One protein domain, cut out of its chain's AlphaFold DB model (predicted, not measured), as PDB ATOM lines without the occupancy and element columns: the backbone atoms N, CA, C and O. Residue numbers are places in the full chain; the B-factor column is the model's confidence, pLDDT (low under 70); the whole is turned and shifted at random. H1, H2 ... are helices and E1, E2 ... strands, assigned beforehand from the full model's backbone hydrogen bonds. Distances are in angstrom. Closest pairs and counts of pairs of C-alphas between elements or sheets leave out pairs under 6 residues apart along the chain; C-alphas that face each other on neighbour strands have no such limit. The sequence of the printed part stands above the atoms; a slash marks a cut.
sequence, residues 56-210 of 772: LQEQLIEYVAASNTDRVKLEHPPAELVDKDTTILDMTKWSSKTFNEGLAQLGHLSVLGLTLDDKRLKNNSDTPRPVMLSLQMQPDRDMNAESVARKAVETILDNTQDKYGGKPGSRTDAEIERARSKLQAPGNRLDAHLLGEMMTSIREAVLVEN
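Overview. This is residues 56 to 210 of the 772 residues of an uncharacterized protein of Massilia sp. NR 4-1 (UniProt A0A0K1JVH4). Three helices, H3, H4 and H5, form an up-and-down bundle, and residues 143 to 156 of H3 cover a small three-stranded sheet; H2 packs on residues 192 to 197 of H5, with H1 off at one end near H2. The 155 printed residues run H1 E1 H2 E2 E3 H3 H4 H5, five named helices and three named strands, mostly helix; the sheet, E1 - E3 - E2, is all antiparallel. The whole is compact, with a radius of gyration of the C-alphas of 16.1 A and spans of 47 by 41 by 29 A.

Along the chain. Find C-alpha 56 at (-43.224, -123.663, -58.230), where H1, residues 56 to 66, begins. E1 is residues 80 to 82, H2 97 to 106, E2 110 to 115 and E3 131 to 136. H3, residues 143 to 164, runs 30.8 A, H4, 171 to 184, 19.8 A, and H5, 192 to 209, 25.9 A to C-alpha 209 at (-6.862, -105.432, -53.318).

Arrangement. H3 and H4, a helical hairpin, touch at Leu 157 and Ile 176, their closest C-alphas, 6.3 A apart. H4 and H5, another, touch at Thr 172 and Ala 205, closest C-alphas 4.8 A apart, at a shallow tilt of 19 degrees, opposite ways. H3 is on the sheet at a height of 9.6 A, across the strands; H5 only grazes it. Look for N 112 and O 134, 2.9 A, in hairpin E2 and E3, and N 82 and O 131, 2.8 A, between E1 and E3. E1, H2, E2 make a split strand-helix-strand unit, two strands running the same way with E3 between them, its crossover right-handed. H2 touches H5, closest C-alphas Asn 100 and Gly 196, 5.7 A. O i to N i+4 pairs are all within hydrogen-bond range in H1, H3, H4 and H5, 5 of 6 in H2.

Size, cuts and confidence. The C-alphas of Asn 68 and Asn 123 are farthest apart, 50.3 A. The printed part has no cut; links H1 to E1, E1 to H2 and E2 to E3 are long. Mean pLDDT of the printed part is 74.4, with residues 56 to 79, 95 to 108, 117 to 128 and 137 to 141 under 70.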
ATOM      1  N   LEU A  56     -44.261-124.046 -57.275       44.81
ATOM      2  CA  LEU A  56     -43.224-123.663 -58.230       44.81
ATOM      3  C   LEU A  56     -41.788-123.856 -57.704       44.81
ATOM      4  O   LEU A  56     -40.896-124.175 -58.483       44.81
ATOM      5  N   GLN A  57     -41.539-123.667 -56.403       51.56
ATOM      6  CA  GLN A  57     -40.228-123.938 -55.793       51.56
ATOM      7  C   GLN A  57     -39.950-125.442 -55.717       51.56
ATOM      8  O   GLN A  57     -38.811-125.857 -55.907       51.56
ATOM      9  N   GLU A  58     -40.989-126.249 -55.493       53.88
ATOM     10  CA  GLU A  58     -40.908-127.712 -55.567       53.88
ATOM     11  C   GLU A  58     -40.628-128.177 -57.005       53.88
ATOM     12  O   GLU A  58     -39.725-128.982 -57.214       53.88
ATOM     13  N   GLN A  59     -41.281-127.578 -58.009       50.22
ATOM     14  CA  GLN A  59     -41.006-127.855 -59.426       50.22
ATOM     15  C   GLN A  59     -39.601-127.436 -59.875       50.22
ATOM     16  O   GLN A  59     -39.016-128.110 -60.716       50.22
ATOM     17  N   LEU A  60     -39.028-126.359 -59.327       50.66
ATOM     18  CA  LEU A  60     -37.639-125.970 -59.605       50.66
ATOM     19  C   LEU A  60     -36.651-126.990 -59.015       50.66
ATOM     20  O   LEU A  60     -35.686-127.355 -59.679       50.66
ATOM     21  N   ILE A  61     -36.914-127.477 -57.796       54.31
ATOM     22  CA  ILE A  61     -36.131-128.549 -57.162       54.31
ATOM     23  C   ILE A  61     -36.237-129.841 -57.986       54.31
ATOM     24  O   ILE A  61     -35.219-130.485 -58.227       54.31
ATOM     25  N   GLU A  62     -37.430-130.194 -58.473       52.25
ATOM     26  CA  GLU A  62     -37.646-131.370 -59.328       52.25
ATOM     27  C   GLU A  62     -37.032-131.223 -60.726       52.25
ATOM     28  O   GLU A  62     -36.424-132.167 -61.216       52.25
ATOM     29  N   TYR A  63     -37.128-130.059 -61.372       47.00
ATOM     30  CA  TYR A  63     -36.556-129.809 -62.704       47.00
ATOM     31  C   TYR A  63     -35.019-129.816 -62.683       47.00
ATOM     32  O   TYR A  63     -34.379-130.384 -63.572       47.00
ATOM     33  N   VAL A  64     -34.419-129.247 -61.633       48.31
ATOM     34  CA  VAL A  64     -32.975-129.341 -61.369       48.31
ATOM     35  C   VAL A  64     -32.572-130.783 -61.045       48.31
ATOM     36  O   VAL A  64     -31.530-131.237 -61.501       48.31
ATOM     37  N   ALA A  65     -33.402-131.534 -60.315       48.78
ATOM     38  CA  ALA A  65     -33.149-132.948 -60.044       48.78
ATOM     39  C   ALA A  65     -33.337-133.856 -61.280       48.78
ATOM     40  O   ALA A  65     -32.735-134.924 -61.341       48.78
ATOM     41  N   ALA A  66     -34.160-133.452 -62.257       43.19
ATOM     42  CA  ALA A  66     -34.504-134.242 -63.444       43.19
ATOM     43  C   ALA A  66     -33.611-133.965 -64.672       43.19
ATOM     44  O   ALA A  66     -33.628-134.746 -65.627       43.19
ATOM     45  N   SER A  67     -32.828-132.883 -64.678       41.72
ATOM     46  CA  SER A  67     -31.832-132.614 -65.725       41.72
ATOM     47  C   SER A  67     -30.532-133.380 -65.418       41.72
ATOM     48  O   SER A  67     -29.802-133.069 -64.487       41.72
ATOM     49  N   ASN A  68     -30.297-134.454 -66.180       36.31
ATOM     50  CA  ASN A  68     -29.268-135.492 -66.001       36.31
ATOM     51  C   ASN A  68     -27.903-135.054 -65.419       36.31
ATOM     52  O   ASN A  68     -27.027-134.578 -66.141       36.31
ATOM     53  N   THR A  69     -27.687-135.339 -64.134       37.94
ATOM     54  CA  THR A  69     -26.623-136.164 -63.500       37.94
ATOM     55  C   THR A  69     -26.571-135.794 -62.013       37.94
ATOM     56  O   THR A  69     -26.881-134.665 -61.654       37.94
ATOM     57  N   ASP A  70     -26.209-136.740 -61.142       41.25
ATOM     58  CA  ASP A  70     -26.268-136.701 -59.664       41.25
ATOM     59  C   ASP A  70     -25.472-135.574 -58.941       41.25
ATOM     60  O   ASP A  70     -24.895-135.799 -57.876       41.25
ATOM     61  N   ARG A  71     -25.382-134.346 -59.473       39.44
ATOM     62  CA  ARG A  71     -24.436-133.325 -58.990       39.44
ATOM     63  C   ARG A  71     -25.002-132.075 -58.333       39.44
ATOM     64  O   ARG A  71     -24.219-131.398 -57.673       39.44
ATOM     65  N   VAL A  72     -26.297-131.766 -58.389       44.09
ATOM     66  CA  VAL A  72     -26.809-130.595 -57.649       44.09
ATOM     67  C   VAL A  72     -28.205-130.852 -57.079       44.09
ATOM     68  O   VAL A  72     -29.213-130.500 -57.679       44.09
ATOM     69  N   LYS A  73     -28.284-131.388 -55.854       42.62
ATOM     70  CA  LYS A  73     -29.436-131.076 -54.997       42.62
ATOM     71  C   LYS A  73     -29.268-129.630 -54.539       42.62
ATOM     72  O   LYS A  73     -28.514-129.357 -53.609       42.62
ATOM     73  N   LEU A  74     -29.923-128.698 -55.223       44.72
ATOM     74  CA  LEU A  74     -30.055-127.324 -54.740       44.72
ATOM     75  C   LEU A  74     -30.928-127.364 -53.475       44.72
ATOM     76  O   LEU A  74     -32.147-127.499 -53.561       44.72
ATOM     77  N   GLU A  75     -30.306-127.292 -52.295       47.00
ATOM     78  CA  GLU A  75     -31.006-127.062 -51.024       47.00
ATOM     79  C   GLU A  75     -31.600-125.648 -51.030       47.00
ATOM     80  O   GLU A  75     -31.012-124.708 -50.506       47.00
ATOM     81  N   HIS A  76     -32.774-125.517 -51.651       51.31
ATOM     82  CA  HIS A  76     -33.540-124.285 -51.840       51.31
ATOM     83  C   HIS A  76     -32.802-123.175 -52.633       51.31
ATOM     84  O   HIS A  76     -31.586-123.008 -52.545       51.31
ATOM     85  N   PRO A  77     -33.513-122.363 -53.441       57.03
ATOM     86  CA  PRO A  77     -32.910-121.163 -54.016       57.03
ATOM     87  C   PRO A  77     -32.405-120.257 -52.877       57.03
ATOM     88  O   PRO A  77     -33.114-120.110 -51.876       57.03
ATOM     89  N   PRO A  78     -31.203-119.659 -52.979       61.97
ATOM     90  CA  PRO A  78     -30.652-118.856 -51.901       61.97
ATOM     91  C   PRO A  78     -31.562-117.659 -51.643       61.97
ATOM     92  O   PRO A  78     -31.727-116.786 -52.491       61.97
ATOM     93  N   ALA A  79     -32.163-117.640 -50.458       64.56
ATOM     94  CA  ALA A  79     -32.740-116.443 -49.883       64.56
ATOM     95  C   ALA A  79     -31.664-115.802 -49.009       64.56
ATOM     96  O   ALA A  79     -31.242-116.402 -48.017       64.56
ATOM     97  N   GLU A  80     -31.194-114.619 -49.391       75.56
ATOM     98  CA  GLU A  80     -30.234-113.861 -48.588       75.56
ATOM     99  C   GLU A  80     -30.837-112.525 -48.183       75.56
ATOM    100  O   GLU A  80     -31.479-111.834 -48.980       75.56
ATOM    101  N   LEU A  81     -30.685-112.216 -46.899       82.44
ATOM    102  CA  LEU A  81     -31.160-110.982 -46.312       82.44
ATOM    103  C   LEU A  81     -30.105-109.905 -46.538       82.44
ATOM    104  O   LEU A  81     -28.967-110.065 -46.111       82.44
ATOM    105  N   VAL A  82     -30.505-108.820 -47.187       82.50
ATOM    106  CA  VAL A  82     -29.673-107.646 -47.414       82.50
ATOM    107  C   VAL A  82     -30.106-106.554 -46.455       82.50
ATOM    108  O   VAL A  82     -31.251-106.097 -46.492       82.50
ATOM    109  N   ASP A  83     -29.182-106.125 -45.612       84.06
ATOM    110  CA  ASP A  83     -29.325-104.978 -44.726       84.06
ATOM    111  C   ASP A  83     -28.251-103.912 -45.013       84.06
ATOM    112  O   ASP A  83     -27.515-103.970 -46.000       84.06
ATOM    113  N   LYS A  84     -28.191-102.894 -44.153       83.31
ATOM    114  CA  LYS A  84     -27.260-101.765 -44.276       83.31
ATOM    115  C   LYS A  84     -25.785-102.123 -44.038       83.31
ATOM    116  O   LYS A  84     -24.943-101.280 -44.303       83.31
ATOM    117  N   ASP A  85     -25.482-103.309 -43.517       80.31
ATOM    118  CA  ASP A  85     -24.116-103.742 -43.202       80.31
ATOM    119  C   ASP A  85     -23.663-104.899 -44.121       80.31
ATOM    120  O   ASP A  85     -22.496-105.297 -44.105       80.31
ATOM    121  N   THR A  86     -24.573-105.419 -44.952       82.38
ATOM    122  CA  THR A  86     -24.329-106.531 -45.877       82.38
ATOM    123  C   THR A  86     -23.396-106.110 -47.009       82.38
ATOM    124  O   THR A  86     -23.674-105.155 -47.735       82.38
ATOM    125  N   THR A  87     -22.306-106.851 -47.203       88.81
ATOM    126  CA  THR A  87     -21.319-106.623 -48.266       88.81
ATOM    127  C   THR A  87     -21.227-107.796 -49.232       88.81
ATOM    128  O   THR A  87     -21.774-108.873 -49.008       88.81
ATOM    129  N   ILE A  88     -20.461-107.620 -50.309       87.31
ATOM    130  CA  ILE A  88     -20.213-108.657 -51.314       87.31
ATOM    131  C   ILE A  88     -19.636-109.957 -50.734       87.31
ATOM    132  O   ILE A  88     -19.840-111.035 -51.290       87.31
ATOM    133  N   LEU A  89     -18.898-109.869 -49.620       80.88
ATOM    134  CA  LEU A  89     -18.275-111.030 -48.984       80.88
ATOM    135  C   LEU A  89     -19.277-111.868 -48.182       80.88
ATOM    136  O   LEU A  89     -19.013-113.049 -47.960       80.88
ATOM    137  N   ASP A  90     -20.416-111.286 -47.808       79.38
ATOM    138  CA  ASP A  90     -21.501-111.964 -47.096       79.38
ATOM    139  C   ASP A  90     -22.388-112.764 -48.071       79.38
ATOM    140  O   ASP A  90     -22.978-113.778 -47.697       79.38
ATOM    141  N   MET A  91     -22.358-112.395 -49.360       81.62
ATOM    142  CA  MET A  91     -23.124-113.003 -50.455       81.62
ATOM    143  C   MET A  91     -22.510-114.320 -50.969       81.62
ATOM    144  O   MET A  91     -22.299-114.535 -52.171       81.62
ATOM    145  N   THR A  92     -22.121-115.204 -50.049       70.56
ATOM    146  CA  THR A  92     -21.295-116.387 -50.347       70.56
ATOM    147  C   THR A  92     -21.995-117.422 -51.222       70.56
ATOM    148  O   THR A  92     -21.312-118.076 -52.013       70.56
ATOM    149  N   LYS A  93     -23.329-117.552 -51.137       72.06
ATOM    150  CA  LYS A  93     -24.085-118.503 -51.969       72.06
ATOM    151  C   LYS A  93     -24.206-118.002 -53.407       72.06
ATOM    152  O   LYS A  93     -23.923-118.762 -54.332       72.06
ATOM    153  N   TRP A  94     -24.513-116.715 -53.586       70.06
ATOM    154  CA  TRP A  94     -24.641-116.058 -54.897       70.06
ATOM    155  C   TRP A  94     -23.312-115.874 -55.630       70.06
ATOM    156  O   TRP A  94     -23.273-115.842 -56.853       70.06
ATOM    157  N   SER A  95     -22.205-115.780 -54.897       64.44
ATOM    158  CA  SER A  95     -20.856-115.744 -55.474       64.44
ATOM    159  C   SER A  95     -20.208-117.131 -55.573       64.44
ATOM    160  O   SER A  95     -19.024-117.239 -55.902       64.44
ATOM    161  N   SER A  96     -20.940-118.209 -55.261       68.06
ATOM    162  CA  SER A  96     -20.402-119.561 -55.377       68.06
ATOM    163  C   SER A  96     -20.423-120.028 -56.832       68.06
ATOM    164  O   SER A  96     -21.423-119.931 -57.540       68.06
ATOM    165  N   LYS A  97     -19.291-120.574 -57.278       62.38
ATOM    166  CA  LYS A  97     -19.121-121.069 -58.648       62.38
ATOM    167  C   LYS A  97     -20.165-122.133 -59.016       62.38
ATOM    168  O   LYS A  97     -20.776-122.029 -60.070       62.38
ATOM    169  N   THR A  98     -20.423-123.082 -58.116       60.50
ATOM    170  CA  THR A  98     -21.419-124.152 -58.301       60.50
ATOM    171  C   THR A  98     -22.825-123.602 -58.528       60.50
ATOM    172  O   THR A  98     -23.561-124.109 -59.370       60.50
ATOM    173  N   PHE A  99     -23.193-122.540 -57.811       65.69
ATOM    174  CA  PHE A  99     -24.476-121.884 -58.003       65.69
ATOM    175  C   PHE A  99     -24.536-121.155 -59.352       65.69
ATOM    176  O   PHE A  99     -25.495-121.332 -60.094       65.69
ATOM    177  N   ASN A 100     -23.484-120.421 -59.723       63.94
ATOM    178  CA  ASN A 100     -23.431-119.689 -60.994       63.94
ATOM    179  C   ASN A 100     -23.415-120.604 -62.227       63.94
ATOM    180  O   ASN A 100     -24.041-120.280 -63.234       63.94
ATOM    181  N   GLU A 101     -22.751-121.758 -62.145       64.56
ATOM    182  CA  GLU A 101     -22.756-122.777 -63.200       64.56
ATOM    183  C   GLU A 101     -24.135-123.434 -63.344       64.56
ATOM    184  O   GLU A 101     -24.621-123.584 -64.464       64.56
ATOM    185  N   GLY A 102     -24.809-123.739 -62.229       66.62
ATOM    186  CA  GLY A 102     -26.195-124.214 -62.254       66.62
ATOM    187  C   GLY A 102     -27.159-123.172 -62.834       66.62
ATOM    188  O   GLY A 102     -28.029-123.500 -63.635       66.62
ATOM    189  N   LEU A 103     -26.974-121.893 -62.500       65.00
ATOM    190  CA  LEU A 103     -27.807-120.801 -63.009       65.00
ATOM    191  C   LEU A 103     -27.608-120.515 -64.499       65.00
ATOM    192  O   LEU A 103     -28.578-120.178 -65.176       65.00
ATOM    193  N   ALA A 104     -26.391-120.681 -65.025       64.00
ATOM    194  CA  ALA A 104     -26.126-120.535 -66.456       64.00
ATOM    195  C   ALA A 104     -26.960-121.517 -67.302       64.00
ATOM    196  O   ALA A 104     -27.312-121.208 -68.439       64.00
ATOM    197  N   GLN A 105     -27.321-122.672 -66.734       60.72
ATOM    198  CA  GLN A 105     -28.166-123.679 -67.381       60.72
ATOM    199  C   GLN A 105     -29.670-123.410 -67.210       60.72
ATOM    200  O   GLN A 105     -30.469-123.867 -68.023       60.72
ATOM    201  N   LEU A 106     -30.068-122.652 -66.182       58.59
ATOM    202  CA  LEU A 106     -31.474-122.417 -65.824       58.59
ATOM    203  C   LEU A 106     -32.097-121.172 -66.485       58.59
ATOM    204  O   LEU A 106     -33.290-120.916 -66.311       58.59
ATOM    205  N   GLY A 107     -31.330-120.417 -67.278       58.88
ATOM    206  CA  GLY A 107     -31.823-119.231 -67.985       58.88
ATOM    207  C   GLY A 107     -32.296-118.101 -67.054       58.88
ATOM    208  O   GLY A 107     -32.023-118.107 -65.857       58.88
ATOM    209  N   HIS A 108     -32.983-117.103 -67.629       66.75
ATOM    210  CA  HIS A 108     -33.364-115.786 -67.074       66.75
ATOM    211  C   HIS A 108     -34.275-115.783 -65.818       66.75
ATOM    212  O   HIS A 108     -35.316-115.113 -65.792       66.75
ATOM    213  N   LEU A 109     -33.924-116.519 -64.760       82.19
ATOM    214  CA  LEU A 109     -34.586-116.430 -63.460       82.19
ATOM    215  C   LEU A 109     -34.429-115.012 -62.919       82.19
ATOM    216  O   LEU A 109     -33.314-114.558 -62.672       82.19
ATOM    217  N   SER A 110     -35.546-114.310 -62.746       84.44
ATOM    218  CA  SER A 110     -35.525-112.944 -62.228       84.44
ATOM    219  C   SER A 110     -35.197-112.974 -60.738       84.44
ATOM    220  O   SER A 110     -35.760-113.779 -59.988       84.44
ATOM    221  N   VAL A 111     -34.298-112.094 -60.309       86.06
ATOM    222  CA  VAL A 111     -34.041-111.854 -58.890       86.06
ATOM    223  C   VAL A 111     -35.029-110.803 -58.413       86.06
ATOM    224  O   VAL A 111     -35.073-109.690 -58.938       86.06
ATOM    225  N   LEU A 112     -35.820-111.159 -57.408       86.94
ATOM    226  CA  LEU A 112     -36.847-110.300 -56.834       86.94
ATOM    227  C   LEU A 112     -36.544-110.017 -55.368       86.94
ATOM    228  O   LEU A 112     -36.114-110.899 -54.620       86.94
ATOM    229  N   GLY A 113     -36.780-108.773 -54.966       84.94
ATOM    230  CA  GLY A 113     -36.564-108.287 -53.618       84.94
ATOM    231  C   GLY A 113     -37.885-108.252 -52.870       84.94
ATOM    232  O   GLY A 113     -38.825-107.577 -53.283       84.94
ATOM    233  N   LEU A 114     -37.950-108.964 -51.751       83.25
ATOM    234  CA  LEU A 114     -39.093-108.953 -50.849       83.25
ATOM    235  C   LEU A 114     -38.721-108.142 -49.610       83.25
ATOM    236  O   LEU A 114     -37.842-108.529 -48.841       83.25
ATOM    237  N   THR A 115     -39.387-107.004 -49.412       81.06
ATOM    238  CA  THR A 115     -39.245-106.251 -48.160       81.06
ATOM    239  C   THR A 115     -39.924-107.041 -47.048       81.06
ATOM    240  O   THR A 115     -41.130-107.287 -47.112       81.06
ATOM    241  N   LEU A 116     -39.170-107.456 -46.032       74.44
ATOM    242  CA  LEU A 116     -39.745-108.197 -44.913       74.44
ATOM    243  C   LEU A 116     -40.417-107.225 -43.937       74.44
ATOM    244  O   LEU A 116     -39.764-106.398 -43.301       74.44
ATOM    245  N   ASP A 117     -41.736-107.342 -43.794       61.81
ATOM    246  CA  ASP A 117     -42.508-106.660 -42.752       61.81
ATOM    247  C   ASP A 117     -42.348-107.420 -41.416       61.81
ATOM    248  O   ASP A 117     -43.261-108.107 -40.947       61.81
ATOM    249  N   ASP A 118     -41.175-107.328 -40.772       51.47
ATOM    250  CA  ASP A 118     -41.044-107.831 -39.399       51.47
ATOM    251  C   ASP A 118     -41.742-106.859 -38.436       51.47
ATOM    252  O   ASP A 118     -41.273-105.754 -38.145       51.47
ATOM    253  N   LYS A 119     -42.892-107.290 -37.907       52.31
ATOM    254  CA  LYS A 119     -43.687-106.530 -36.931       52.31
ATOM    255  C   LYS A 119     -42.901-106.179 -35.657       52.31
ATOM    256  O   LYS A 119     -43.345-105.285 -34.938       52.31
ATOM    257  N   ARG A 120     -41.764-106.832 -35.384       47.91
ATOM    258  CA  ARG A 120     -40.877-106.554 -34.239       47.91
ATOM    259  C   ARG A 120     -39.973-105.332 -34.437       47.91
ATOM    260  O   ARG A 120     -39.516-104.775 -33.448       47.91
ATOM    261  N   LEU A 121     -39.759-104.871 -35.673       47.28
ATOM    262  CA  LEU A 121     -38.892-103.724 -35.992       47.28
ATOM    263  C   LEU A 121     -39.647-102.380 -36.075       47.28
ATOM    264  O   LEU A 121     -39.079-101.368 -36.472       47.28
ATOM    265  N   LYS A 122     -40.929-102.337 -35.687       47.59
ATOM    266  CA  LYS A 122     -41.845-101.205 -35.943       47.59
ATOM    267  C   LYS A 122     -41.538 -99.872 -35.236       47.59
ATOM    268  O   LYS A 122     -42.270 -98.918 -35.478       47.59
ATOM    269  N   ASN A 123     -40.487 -99.768 -34.423       47.72
ATOM    270  CA  ASN A 123     -40.265 -98.589 -33.574       47.72
ATOM    271  C   ASN A 123     -39.065 -97.697 -33.948       47.72
ATOM    272  O   ASN A 123     -38.842 -96.717 -33.249       47.72
ATOM    273  N   ASN A 124     -38.346 -97.959 -35.046       50.94
ATOM    274  CA  ASN A 124     -37.354 -97.020 -35.593       50.94
ATOM    275  C   ASN A 124     -37.663 -96.744 -37.071       50.94
ATOM    276  O   ASN A 124     -37.437 -97.598 -37.925       50.94
ATOM    277  N   SER A 125     -38.211 -95.562 -37.370       54.12
ATOM    278  CA  SER A 125     -38.656 -95.166 -38.717       54.12
ATOM    279  C   SER A 125     -37.527 -94.933 -39.725       54.12
ATOM    280  O   SER A 125     -37.809 -94.859 -40.917       54.12
ATOM    281  N   ASP A 126     -36.276 -94.843 -39.264       59.19
ATOM    282  CA  ASP A 126     -35.171 -94.300 -40.070       59.19
ATOM    283  C   ASP A 126     -34.170 -95.362 -40.550       59.19
ATOM    284  O   ASP A 126     -33.277 -95.065 -41.340       59.19
ATOM    285  N   THR A 127     -34.302 -96.617 -40.113       59.28
ATOM    286  CA  THR A 127     -33.453 -97.710 -40.608       59.28
ATOM    287  C   THR A 127     -34.048 -98.331 -41.876       59.28
ATOM    288  O   THR A 127     -35.204 -98.767 -41.832       59.28
ATOM    289  N   PRO A 128     -33.284 -98.422 -42.987       69.75
ATOM    290  CA  PRO A 128     -33.711 -99.126 -44.192       69.75
ATOM    291  C   PRO A 128     -34.165-100.544 -43.842       69.75
ATOM    292  O   PRO A 128     -33.495-101.251 -43.088       69.75
ATOM    293  N   ARG A 129     -35.327-100.951 -44.356       78.06
ATOM    294  CA  ARG A 129     -35.864-102.287 -44.080       78.06
ATOM    295  C   ARG A 129     -35.008-103.342 -44.786       78.06
ATOM    296  O   ARG A 129     -34.687-103.135 -45.956       78.06
ATOM    297  N   PRO A 130     -34.696-104.472 -44.127       81.88
ATOM    298  CA  PRO A 130     -34.010-105.575 -44.778       81.88
ATOM    299  C   PRO A 130     -34.789-106.088 -45.993       81.88
ATOM    300  O   PRO A 130     -36.015-106.250 -45.944       81.88
ATOM    301  N   VAL A 131     -34.069-106.364 -47.075       84.44
ATOM    302  CA  VAL A 131     -34.625-106.906 -48.316       84.44
ATOM    303  C   VAL A 131     -34.137-108.332 -48.481       84.44
ATOM    304  O   VAL A 131     -32.940-108.582 -48.524       84.44
ATOM    305  N   MET A 132     -35.060-109.278 -48.601       85.50
ATOM    306  CA  MET A 132     -34.714-110.651 -48.944       85.50
ATOM    307  C   MET A 132     -34.633-110.783 -50.465       85.50
ATOM    308  O   MET A 132     -35.634-110.578 -51.155       85.50
ATOM    309  N   LEU A 133     -33.457-111.126 -50.987       84.81
ATOM    310  CA  LEU A 133     -33.283-111.479 -52.395       84.81
ATOM    311  C   LEU A 133     -33.750-112.917 -52.612       84.81
ATOM    312  O   LEU A 133     -33.354-113.812 -51.871       84.81
ATOM    313  N   SER A 134     -34.599-113.136 -53.612       84.69
ATOM    314  CA  SER A 134     -35.162-114.450 -53.932       84.69
ATOM    315  C   SER A 134     -35.220-114.683 -55.440       84.69
ATOM    316  O   SER A 134     -35.327-113.735 -56.220       84.69
ATOM    317  N   LEU A 135     -35.155-115.950 -55.853       82.62
ATOM    318  CA  LEU A 135     -35.323-116.352 -57.250       82.62
ATOM    319  C   LEU A 135     -36.777-116.692 -57.555       82.62
ATOM    320  O   LEU A 135     -37.399-117.460 -56.817       82.62
ATOM    321  N   GLN A 136     -37.288-116.191 -58.680       78.06
ATOM    322  CA  GLN A 136     -38.573-116.623 -59.227       78.06
ATOM    323  C   GLN A 136     -38.482-116.917 -60.729       78.06
ATOM    324  O   GLN A 136     -37.918-116.145 -61.511       78.06
ATOM    325  N   MET A 137     -39.082-118.040 -61.138       64.50
ATOM    326  CA  MET A 137     -39.383-118.326 -62.540       64.50
ATOM    327  C   MET A 137     -40.522-117.406 -62.972       64.50
ATOM    328  O   MET A 137     -41.645-117.599 -62.527       64.50
ATOM    329  N   GLN A 138     -40.185-116.382 -63.761       66.69
ATOM    330  CA  GLN A 138     -41.080-115.396 -64.386       66.69
ATOM    331  C   GLN A 138     -42.473-115.224 -63.746       66.69
ATOM    332  O   GLN A 138     -43.412-115.921 -64.131       66.69
ATOM    333  N   PRO A 139     -42.679-114.214 -62.889       49.78
ATOM    334  CA  PRO A 139     -43.990-113.607 -62.781       49.78
ATOM    335  C   PRO A 139     -44.105-112.532 -63.867       49.78
ATOM    336  O   PRO A 139     -43.134-111.844 -64.201       49.78
ATOM    337  N   ASP A 140     -45.297-112.354 -64.414       57.25
ATOM    338  CA  ASP A 140     -45.628-111.170 -65.192       57.25
ATOM    339  C   ASP A 140     -45.180-109.904 -64.437       57.25
ATOM    340  O   ASP A 140     -45.684-109.603 -63.361       57.25
ATOM    341  N   ARG A 141     -44.177-109.202 -64.987       55.31
ATOM    342  CA  ARG A 141     -43.700-107.847 -64.639       55.31
ATOM    343  C   ARG A 141     -43.997-107.359 -63.207       55.31
ATOM    344  O   ARG A 141     -44.596-106.292 -63.050       55.31
ATOM    345  N   ASP A 142     -43.485-108.018 -62.168       72.81
ATOM    346  CA  ASP A 142     -43.370-107.348 -60.864       72.81
ATOM    347  C   ASP A 142     -42.172-106.383 -60.892       72.81
ATOM    348  O   ASP A 142     -41.117-106.605 -60.295       72.81
ATOM    349  N   MET A 143     -42.329-105.303 -61.668       77.00
ATOM    350  CA  MET A 143     -41.325-104.245 -61.814       77.00
ATOM    351  C   MET A 143     -40.969-103.627 -60.459       77.00
ATOM    352  O   MET A 143     -39.863-103.119 -60.293       77.00
ATOM    353  N   ASN A 144     -41.885-103.691 -59.486       83.75
ATOM    354  CA  ASN A 144     -41.640-103.208 -58.136       83.75
ATOM    355  C   ASN A 144     -40.693-104.148 -57.390       83.75
ATOM    356  O   ASN A 144     -39.693-103.676 -56.860       83.75
ATOM    357  N   ALA A 145     -40.939-105.460 -57.391       85.06
ATOM    358  CA  ALA A 145     -40.052-106.417 -56.727       85.06
ATOM    359  C   ALA A 145     -38.656-106.484 -57.376       85.06
ATOM    360  O   ALA A 145     -37.654-106.597 -56.667       85.06
ATOM    361  N   GLU A 146     -38.555-106.350 -58.704       88.12
ATOM    362  CA  GLU A 146     -37.256-106.246 -59.388       88.12
ATOM    363  C   GLU A 146     -36.541-104.925 -59.036       88.12
ATOM    364  O   GLU A 146     -35.336-104.916 -58.784       88.12
ATOM    365  N   SER A 147     -37.271-103.808 -58.944       89.25
ATOM    366  CA  SER A 147     -36.722-102.521 -58.487       89.25
ATOM    367  C   SER A 147     -36.204-102.597 -57.043       89.25
ATOM    368  O   SER A 147     -35.101-102.133 -56.749       89.25
ATOM    369  N   VAL A 148     -36.942-103.268 -56.151       88.81
ATOM    370  CA  VAL A 148     -36.518-103.525 -54.764       88.81
ATOM    371  C   VAL A 148     -35.258-104.399 -54.728       88.81
ATOM    372  O   VAL A 148     -34.345-104.105 -53.957       88.81
ATOM    373  N   ALA A 149     -35.158-105.420 -55.587       90.62
ATOM    374  CA  ALA A 149     -33.943-106.229 -55.714       90.62
ATOM    375  C   ALA A 149     -32.744-105.387 -56.157       90.62
ATOM    376  O   ALA A 149     -31.688-105.451 -55.535       90.62
ATOM    377  N   ARG A 150     -32.905-104.558 -57.197       93.62
ATOM    378  CA  ARG A 150     -31.838-103.666 -57.677       93.62
ATOM    379  C   ARG A 150     -31.364-102.723 -56.590       93.62
ATOM    380  O   ARG A 150     -30.161-102.587 -56.414       93.62
ATOM    381  N   LYS A 151     -32.289-102.130 -55.830       91.88
ATOM    382  CA  LYS A 151     -31.933-101.250 -54.717       91.88
ATOM    383  C   LYS A 151     -31.145-101.994 -53.639       91.88
ATOM    384  O   LYS A 151     -30.180-101.445 -53.127       91.88
ATOM    385  N   ALA A 152     -31.508-103.237 -53.329       90.88
ATOM    386  CA  ALA A 152     -30.738-104.066 -52.405       90.88
ATOM    387  C   ALA A 152     -29.335-104.387 -52.945       90.88
ATOM    388  O   ALA A 152     -28.365-104.298 -52.201       90.88
ATOM    389  N   VAL A 153     -29.201-104.694 -54.240       94.00
ATOM    390  CA  VAL A 153     -27.883-104.893 -54.861       94.00
ATOM    391  C   VAL A 153     -27.060-103.608 -54.825       94.00
ATOM    392  O   VAL A 153     -25.898-103.668 -54.449       94.00
ATOM    393  N   GLU A 154     -27.645-102.450 -55.136       94.94
ATOM    394  CA  GLU A 154     -26.979-101.151 -54.975       94.94
ATOM    395  C   GLU A 154     -26.493-100.942 -53.540       94.94
ATOM    396  O   GLU A 154     -25.336-100.588 -53.357       94.94
ATOM    397  N   THR A 155     -27.312-101.249 -52.528       91.50
ATOM    398  CA  THR A 155     -26.891-101.190 -51.120       91.50
ATOM    399  C   THR A 155     -25.682-102.092 -50.850       91.50
ATOM    400  O   THR A 155     -24.737-101.655 -50.203       91.50
ATOM    401  N   ILE A 156     -25.650-103.323 -51.381       91.88
ATOM    402  CA  ILE A 156     -24.474-104.207 -51.258       91.88
ATOM    403  C   ILE A 156     -23.243-103.560 -51.899       91.88
ATOM    404  O   ILE A 156     -22.153-103.628 -51.327       91.88
ATOM    405  N   LEU A 157     -23.394-102.963 -53.084       95.25
ATOM    406  CA  LEU A 157     -22.304-102.291 -53.796       95.25
ATOM    407  C   LEU A 157     -21.781-101.087 -53.009       95.25
ATOM    408  O   LEU A 157     -20.569-100.967 -52.853       95.25
ATOM    409  N   ASP A 158     -22.677-100.256 -52.479       93.81
ATOM    410  CA  ASP A 158     -22.353 -99.089 -51.656       93.81
ATOM    411  C   ASP A 158     -21.614 -99.524 -50.383       93.81
ATOM    412  O   ASP A 158     -20.494 -99.086 -50.148       93.81
ATOM    413  N   ASN A 159     -22.151-100.493 -49.634       89.25
ATOM    414  CA  ASN A 159     -21.508-101.018 -48.424       89.25
ATOM    415  C   ASN A 159     -20.141-101.654 -48.719       89.25
ATOM    416  O   ASN A 159     -19.197-101.550 -47.932       89.25
ATOM    417  N   THR A 160     -20.022-102.351 -49.853       91.31
ATOM    418  CA  THR A 160     -18.758-102.956 -50.296       91.31
ATOM    419  C   THR A 160     -17.743-101.879 -50.651       91.31
ATOM    420  O   THR A 160     -16.575-102.008 -50.285       91.31
ATOM    421  N   GLN A 161     -18.175-100.821 -51.336       93.38
ATOM    422  CA  GLN A 161     -17.330 -99.680 -51.644       93.38
ATOM    423  C   GLN A 161     -16.912 -98.955 -50.364       93.38
ATOM    424  O   GLN A 161     -15.729 -98.761 -50.158       93.38
ATOM    425  N   ASP A 162     -17.823 -98.661 -49.444       89.88
ATOM    426  CA  ASP A 162     -17.484 -97.971 -48.196       89.88
ATOM    427  C   ASP A 162     -16.496 -98.772 -47.334       89.88
ATOM    428  O   ASP A 162     -15.586 -98.213 -46.717       89.88
ATOM    429  N   LYS A 163     -16.653-100.101 -47.293       87.62
ATOM    430  CA  LYS A 163     -15.820-100.978 -46.459       87.62
ATOM    431  C   LYS A 163     -14.485-101.350 -47.107       87.62
ATOM    432  O   LYS A 163     -13.497-101.517 -46.391       87.62
ATOM    433  N   TYR A 164     -14.448-101.526 -48.429       86.88
ATOM    434  CA  TYR A 164     -13.291-102.082 -49.149       86.88
ATOM    435  C   TYR A 164     -12.780-101.196 -50.300       86.88
ATOM    436  O   TYR A 164     -11.630-101.346 -50.719       86.88
ATOM    437  N   GLY A 165     -13.597-100.274 -50.805       78.19
ATOM    438  CA  GLY A 165     -13.252 -99.259 -51.801       78.19
ATOM    439  C   GLY A 165     -12.711 -97.992 -51.133       78.19
ATOM    440  O   GLY A 165     -13.436 -97.169 -50.592       78.19
ATOM    441  N   GLY A 166     -11.391 -97.822 -51.140       70.56
ATOM    442  CA  GLY A 166     -10.741 -96.654 -50.525       70.56
ATOM    443  C   GLY A 166      -9.644 -96.034 -51.381       70.56
ATOM    444  O   GLY A 166      -8.923 -95.148 -50.924       70.56
ATOM    445  N   LYS A 167      -9.466 -96.524 -52.608       78.06
ATOM    446  CA  LYS A 167      -8.400 -96.088 -53.509       78.06
ATOM    447  C   LYS A 167      -9.010 -95.791 -54.873       78.06
ATOM    448  O   LYS A 167      -9.192 -96.726 -55.642       78.06
ATOM    449  N   PRO A 168      -9.283 -94.518 -55.202       81.69
ATOM    450  CA  PRO A 168      -9.771 -94.148 -56.525       81.69
ATOM    451  C   PRO A 168      -8.938 -94.809 -57.634       81.69
ATOM    452  O   PRO A 168      -7.713 -94.679 -57.650       81.69
ATOM    453  N   GLY A 169      -9.601 -95.538 -58.535       79.38
ATOM    454  CA  GLY A 169      -8.947 -96.308 -59.604       79.38
ATOM    455  C   GLY A 169      -8.551 -97.740 -59.229       79.38
ATOM    456  O   GLY A 169      -7.884 -98.407 -60.019       79.38
ATOM    457  N   SER A 170      -8.954 -98.219 -58.052       87.69
ATOM    458  CA  SER A 170      -8.820 -99.618 -57.656       87.69
ATOM    459  C   SER A 170      -9.654-100.542 -58.556       87.69
ATOM    460  O   SER A 170     -10.676-100.144 -59.122       87.69
ATOM    461  N   ARG A 171      -9.217-101.792 -58.720       87.19
ATOM    462  CA  ARG A 171      -9.945-102.863 -59.407       87.19
ATOM    463  C   ARG A 171     -11.317-103.087 -58.769       87.19
ATOM    464  O   ARG A 171     -12.272-103.297 -59.506       87.19
ATOM    465  N   THR A 172     -11.437-103.021 -57.443       90.56
ATOM    466  CA  THR A 172     -12.710-103.095 -56.717       90.56
ATOM    467  C   THR A 172     -13.636-101.967 -57.147       90.56
ATOM    468  O   THR A 172     -14.760-102.258 -57.546       90.56
ATOM    469  N   ASP A 173     -13.171-100.715 -57.154       91.50
ATOM    470  CA  ASP A 173     -13.989 -99.587 -57.619       91.50
ATOM    471  C   ASP A 173     -14.383 -99.755 -59.092       91.50
ATOM    472  O   ASP A 173     -15.541 -99.558 -59.450       91.50
ATOM    473  N   ALA A 174     -13.455-100.187 -59.952       90.94
ATOM    474  CA  ALA A 174     -13.730-100.404 -61.371       90.94
ATOM    475  C   ALA A 174     -14.787-101.499 -61.617       90.94
ATOM    476  O   ALA A 174     -15.652-101.340 -62.482       90.94
ATOM    477  N   GLU A 175     -14.741-102.605 -60.868       93.19
ATOM    478  CA  GLU A 175     -15.747-103.670 -60.957       93.19
ATOM    479  C   GLU A 175     -17.092-103.252 -60.341       93.19
ATOM    480  O   GLU A 175     -18.138-103.587 -60.901       93.19
ATOM    481  N   ILE A 176     -17.092-102.474 -59.251       94.69
ATOM    482  CA  ILE A 176     -18.314-101.901 -58.659       94.69
ATOM    483  C   ILE A 176     -18.989-100.938 -59.643       94.69
ATOM    484  O   ILE A 176     -20.186-101.065 -59.897       94.69
ATOM    485  N   GLU A 177     -18.238-100.031 -60.270       94.12
ATOM    486  CA  GLU A 177     -18.773 -99.108 -61.280       94.12
ATOM    487  C   GLU A 177     -19.285 -99.841 -62.524       94.12
ATOM    488  O   GLU A 177     -20.334 -99.499 -63.082       94.12
ATOM    489  N   ARG A 178     -18.596-100.912 -62.941       93.12
ATOM    490  CA  ARG A 178     -19.079-101.786 -64.017       93.12
ATOM    491  C   ARG A 178     -20.402-102.452 -63.636       93.12
ATOM    492  O   ARG A 178     -21.304-102.509 -64.473       93.12
ATOM    493  N   ALA A 179     -20.540-102.936 -62.402       94.81
ATOM    494  CA  ALA A 179     -21.779-103.526 -61.903       94.81
ATOM    495  C   ALA A 179     -22.919-102.496 -61.829       94.81
ATOM    496  O   ALA A 179     -24.006-102.769 -62.339       94.81
ATOM    497  N   ARG A 180     -22.667-101.284 -61.312       96.06
ATOM    498  CA  ARG A 180     -23.638-100.169 -61.320       96.06
ATOM    499  C   ARG A 180     -24.095 -99.831 -62.737       96.06
ATOM    500  O   ARG A 180     -25.292 -99.750 -62.999       96.06
ATOM    501  N   SER A 181     -23.156 -99.734 -63.677       93.75
ATOM    502  CA  SER A 181     -23.457 -99.483 -65.092       93.75
ATOM    503  C   SER A 181     -24.331-100.591 -65.694       93.75
ATOM    504  O   SER A 181     -25.311-100.305 -66.383       93.75
ATOM    505  N   LYS A 182     -24.023-101.865 -65.400       92.56
ATOM    506  CA  LYS A 182     -24.842-103.013 -65.821       92.56
ATOM    507  C   LYS A 182     -26.250-102.969 -65.208       92.56
ATOM    508  O   LYS A 182     -27.200-103.278 -65.922       92.56
ATOM    509  N   LEU A 183     -26.392-102.571 -63.940       93.06
ATOM    510  CA  LEU A 183     -27.676-102.440 -63.236       93.06
ATOM    511  C   LEU A 183     -28.541-101.283 -63.753       93.06
ATOM    512  O   LEU A 183     -29.765-101.382 -63.713       93.06
ATOM    513  N   GLN A 184     -27.935-100.197 -64.228       92.38
ATOM    514  CA  GLN A 184     -28.655 -99.013 -64.712       92.38
ATOM    515  C   GLN A 184     -29.030 -99.091 -66.199       92.38
ATOM    516  O   GLN A 184     -29.863 -98.314 -66.668       92.38
ATOM    517  N   ALA A 185     -28.441-100.021 -66.956       92.56
ATOM    518  CA  ALA A 185     -28.723-100.184 -68.377       92.56
ATOM    519  C   ALA A 185     -30.203-100.581 -68.614       92.56
ATOM    520  O   ALA A 185     -30.620-101.645 -68.149       92.56
ATOM    521  N   PRO A 186     -30.996 -99.806 -69.392       82.00
ATOM    522  CA  PRO A 186     -32.447-100.004 -69.549       82.00
ATOM    523  C   PRO A 186     -32.897-101.355 -70.135       82.00
ATOM    524  O   PRO A 186     -34.086-101.659 -70.115       82.00
ATOM    525  N   GLY A 187     -31.974-102.155 -70.676       83.88
ATOM    526  CA  GLY A 187     -32.242-103.488 -71.228       83.88
ATOM    527  C   GLY A 187     -31.762-104.653 -70.360       83.88
ATOM    528  O   GLY A 187     -32.102-105.798 -70.646       83.88
ATOM    529  N   ASN A 188     -30.993-104.392 -69.301       87.31
ATOM    530  CA  ASN A 188     -30.429-105.449 -68.468       87.31
ATOM    531  C   ASN A 188     -31.390-105.761 -67.334       87.31
ATOM    532  O   ASN A 188     -31.454-104.996 -66.373       87.31
ATOM    533  N   ARG A 189     -32.119-106.876 -67.417       87.94
ATOM    534  CA  ARG A 189     -32.912-107.398 -66.294       87.94
ATOM    535  C   ARG A 189     -31.995-107.925 -65.194       87.94
ATOM    536  O   ARG A 189     -30.938-108.469 -65.499       87.94
ATOM    537  N   LEU A 190     -32.392-107.766 -63.931       90.06
ATOM    538  CA  LEU A 190     -31.651-108.370 -62.826       90.06
ATOM    539  C   LEU A 190     -32.039-109.845 -62.739       90.06
ATOM    540  O   LEU A 190     -32.973-110.218 -62.031       90.06
ATOM    541  N   ASP A 191     -31.347-110.670 -63.515       89.62
ATOM    542  CA  ASP A 191     -31.457-112.117 -63.430       89.62
ATOM    543  C   ASP A 191     -30.333-112.724 -62.581       89.62
ATOM    544  O   ASP A 191     -29.374-112.061 -62.170       89.62
ATOM    545  N   ALA A 192     -30.516-113.994 -62.239       83.25
ATOM    546  CA  ALA A 192     -29.627-114.730 -61.357       83.25
ATOM    547  C   ALA A 192     -28.198-114.811 -61.909       83.25
ATOM    548  O   ALA A 192     -27.235-114.734 -61.147       83.25
ATOM    549  N   HIS A 193     -28.071-114.927 -63.234       82.88
ATOM    550  CA  HIS A 193     -26.790-114.967 -63.923       82.88
ATOM    551  C   HIS A 193     -26.059-113.628 -63.796       82.88
ATOM    552  O   HIS A 193     -24.931-113.595 -63.307       82.88
ATOM    553  N   LEU A 194     -26.727-112.518 -64.133       87.94
ATOM    554  CA  LEU A 194     -26.164-111.177 -63.996       87.94
ATOM    555  C   LEU A 194     -25.744-110.889 -62.549       87.94
ATOM    556  O   LEU A 194     -24.656-110.362 -62.314       87.94
ATOM    557  N   LEU A 195     -26.584-111.252 -61.573       88.94
ATOM    558  CA  LEU A 195     -26.263-111.085 -60.159       88.94
ATOM    559  C   LEU A 195     -25.044-111.921 -59.754       88.94
ATOM    560  O   LEU A 195     -24.119-111.386 -59.149       88.94
ATOM    561  N   GLY A 196     -25.009-113.200 -60.125       84.44
ATOM    562  CA  GLY A 196     -23.891-114.100 -59.848       84.44
ATOM    563  C   GLY A 196     -22.565-113.625 -60.445       84.44
ATOM    564  O   GLY A 196     -21.537-113.642 -59.762       84.44
ATOM    565  N   GLU A 197     -22.585-113.132 -61.688       84.94
ATOM    566  CA  GLU A 197     -21.421-112.532 -62.350       84.94
ATOM    567  C   GLU A 197     -20.899-111.304 -61.598       84.94
ATOM    568  O   GLU A 197     -19.703-111.224 -61.305       84.94
ATOM    569  N   MET A 198     -21.783-110.350 -61.277       91.44
ATOM    570  CA  MET A 198     -21.410-109.137 -60.537       91.44
ATOM    571  C   MET A 198     -20.829-109.503 -59.173       91.44
ATOM    572  O   MET A 198     -19.747-109.035 -58.813       91.44
ATOM    573  N   MET A 199     -21.521-110.387 -58.446       89.38
ATOM    574  CA  MET A 199     -21.133-110.790 -57.100       89.38
ATOM    575  C   MET A 199     -19.768-111.477 -57.095       89.38
ATOM    576  O   MET A 199     -18.927-111.183 -56.248       89.38
ATOM    577  N   THR A 200     -19.517-112.340 -58.082       81.50
ATOM    578  CA  THR A 200     -18.222-113.005 -58.257       81.50
ATOM    579  C   THR A 200     -17.132-111.997 -58.605       81.50
ATOM    580  O   THR A 200     -16.160-111.902 -57.864       81.50
ATOM    581  N   SER A 201     -17.299-111.197 -59.664       85.25
ATOM    582  CA  SER A 201     -16.255-110.268 -60.132       85.25
ATOM    583  C   SER A 201     -15.827-109.271 -59.049       85.25
ATOM    584  O   SER A 201     -14.635-109.060 -58.816       85.25
ATOM    585  N   ILE A 202     -16.796-108.696 -58.327       89.69
ATOM    586  CA  ILE A 202     -16.517-107.729 -57.260       89.69
ATOM    587  C   ILE A 202     -15.882-108.418 -56.053       89.69
ATOM    588  O   ILE A 202     -14.898-107.907 -55.521       89.69
ATOM    589  N   ARG A 203     -16.390-109.585 -55.629       84.38
ATOM    590  CA  ARG A 203     -15.787-110.368 -54.538       84.38
ATOM    591  C   ARG A 203     -14.327-110.677 -54.839       84.38
ATOM    592  O   ARG A 203     -13.471-110.519 -53.976       84.38
ATOM    593  N   GLU A 204     -14.053-111.109 -56.060       80.94
ATOM    594  CA  GLU A 204     -12.711-111.395 -56.545       80.94
ATOM    595  C   GLU A 204     -11.810-110.152 -56.495       80.94
ATOM    596  O   GLU A 204     -10.726-110.204 -55.913       80.94
ATOM    597  N   ALA A 205     -12.280-109.009 -57.005       84.38
ATOM    598  CA  ALA A 205     -11.541-107.751 -56.935       84.38
ATOM    599  C   ALA A 205     -11.254-107.311 -55.487       84.38
ATOM    600  O   ALA A 205     -10.111-106.992 -55.161       84.38
ATOM    601  N   VAL A 206     -12.259-107.377 -54.602       83.94
ATOM    602  CA  VAL A 206     -12.112-107.076 -53.166       83.94
ATOM    603  C   VAL A 206     -11.043-107.960 -52.533       83.94
ATOM    604  O   VAL A 206     -10.192-107.453 -51.806       83.94
ATOM    605  N   LEU A 207     -11.041-109.262 -52.826       76.44
ATOM    606  CA  LEU A 207     -10.066-110.197 -52.268       76.44
ATOM    607  C   LEU A 207      -8.630-109.946 -52.762       76.44
ATOM    608  O   LEU A 207      -7.697-110.242 -52.017       76.44
ATOM    609  N   VAL A 208      -8.449-109.396 -53.967       74.50
ATOM    610  CA  VAL A 208      -7.125-109.046 -54.523       74.50
ATOM    611  C   VAL A 208      -6.545-107.798 -53.882       74.50
ATOM    612  O   VAL A 208      -5.363-107.768 -53.552       74.50
ATOM    613  N   GLU A 209      -7.352-106.752 -53.737       79.44
ATOM    614  CA  GLU A 209      -6.862-105.432 -53.318       79.44
ATOM    615  C   GLU A 209      -6.898-105.227 -51.815       79.44
ATOM    616  O   GLU A 209      -6.071-104.512 -51.241       79.44
ATOM    617  N   ASN A 210      -7.833-105.921 -51.182       74.00
ATOM    618  CA  ASN A 210      -7.909-106.096 -49.753       74.00
ATOM    619  C   ASN A 210      -7.681-107.583 -49.476       74.00
ATOM    620  O   ASN A 210      -8.617-108.262 -49.038       74.00
TER     621      ASN A 210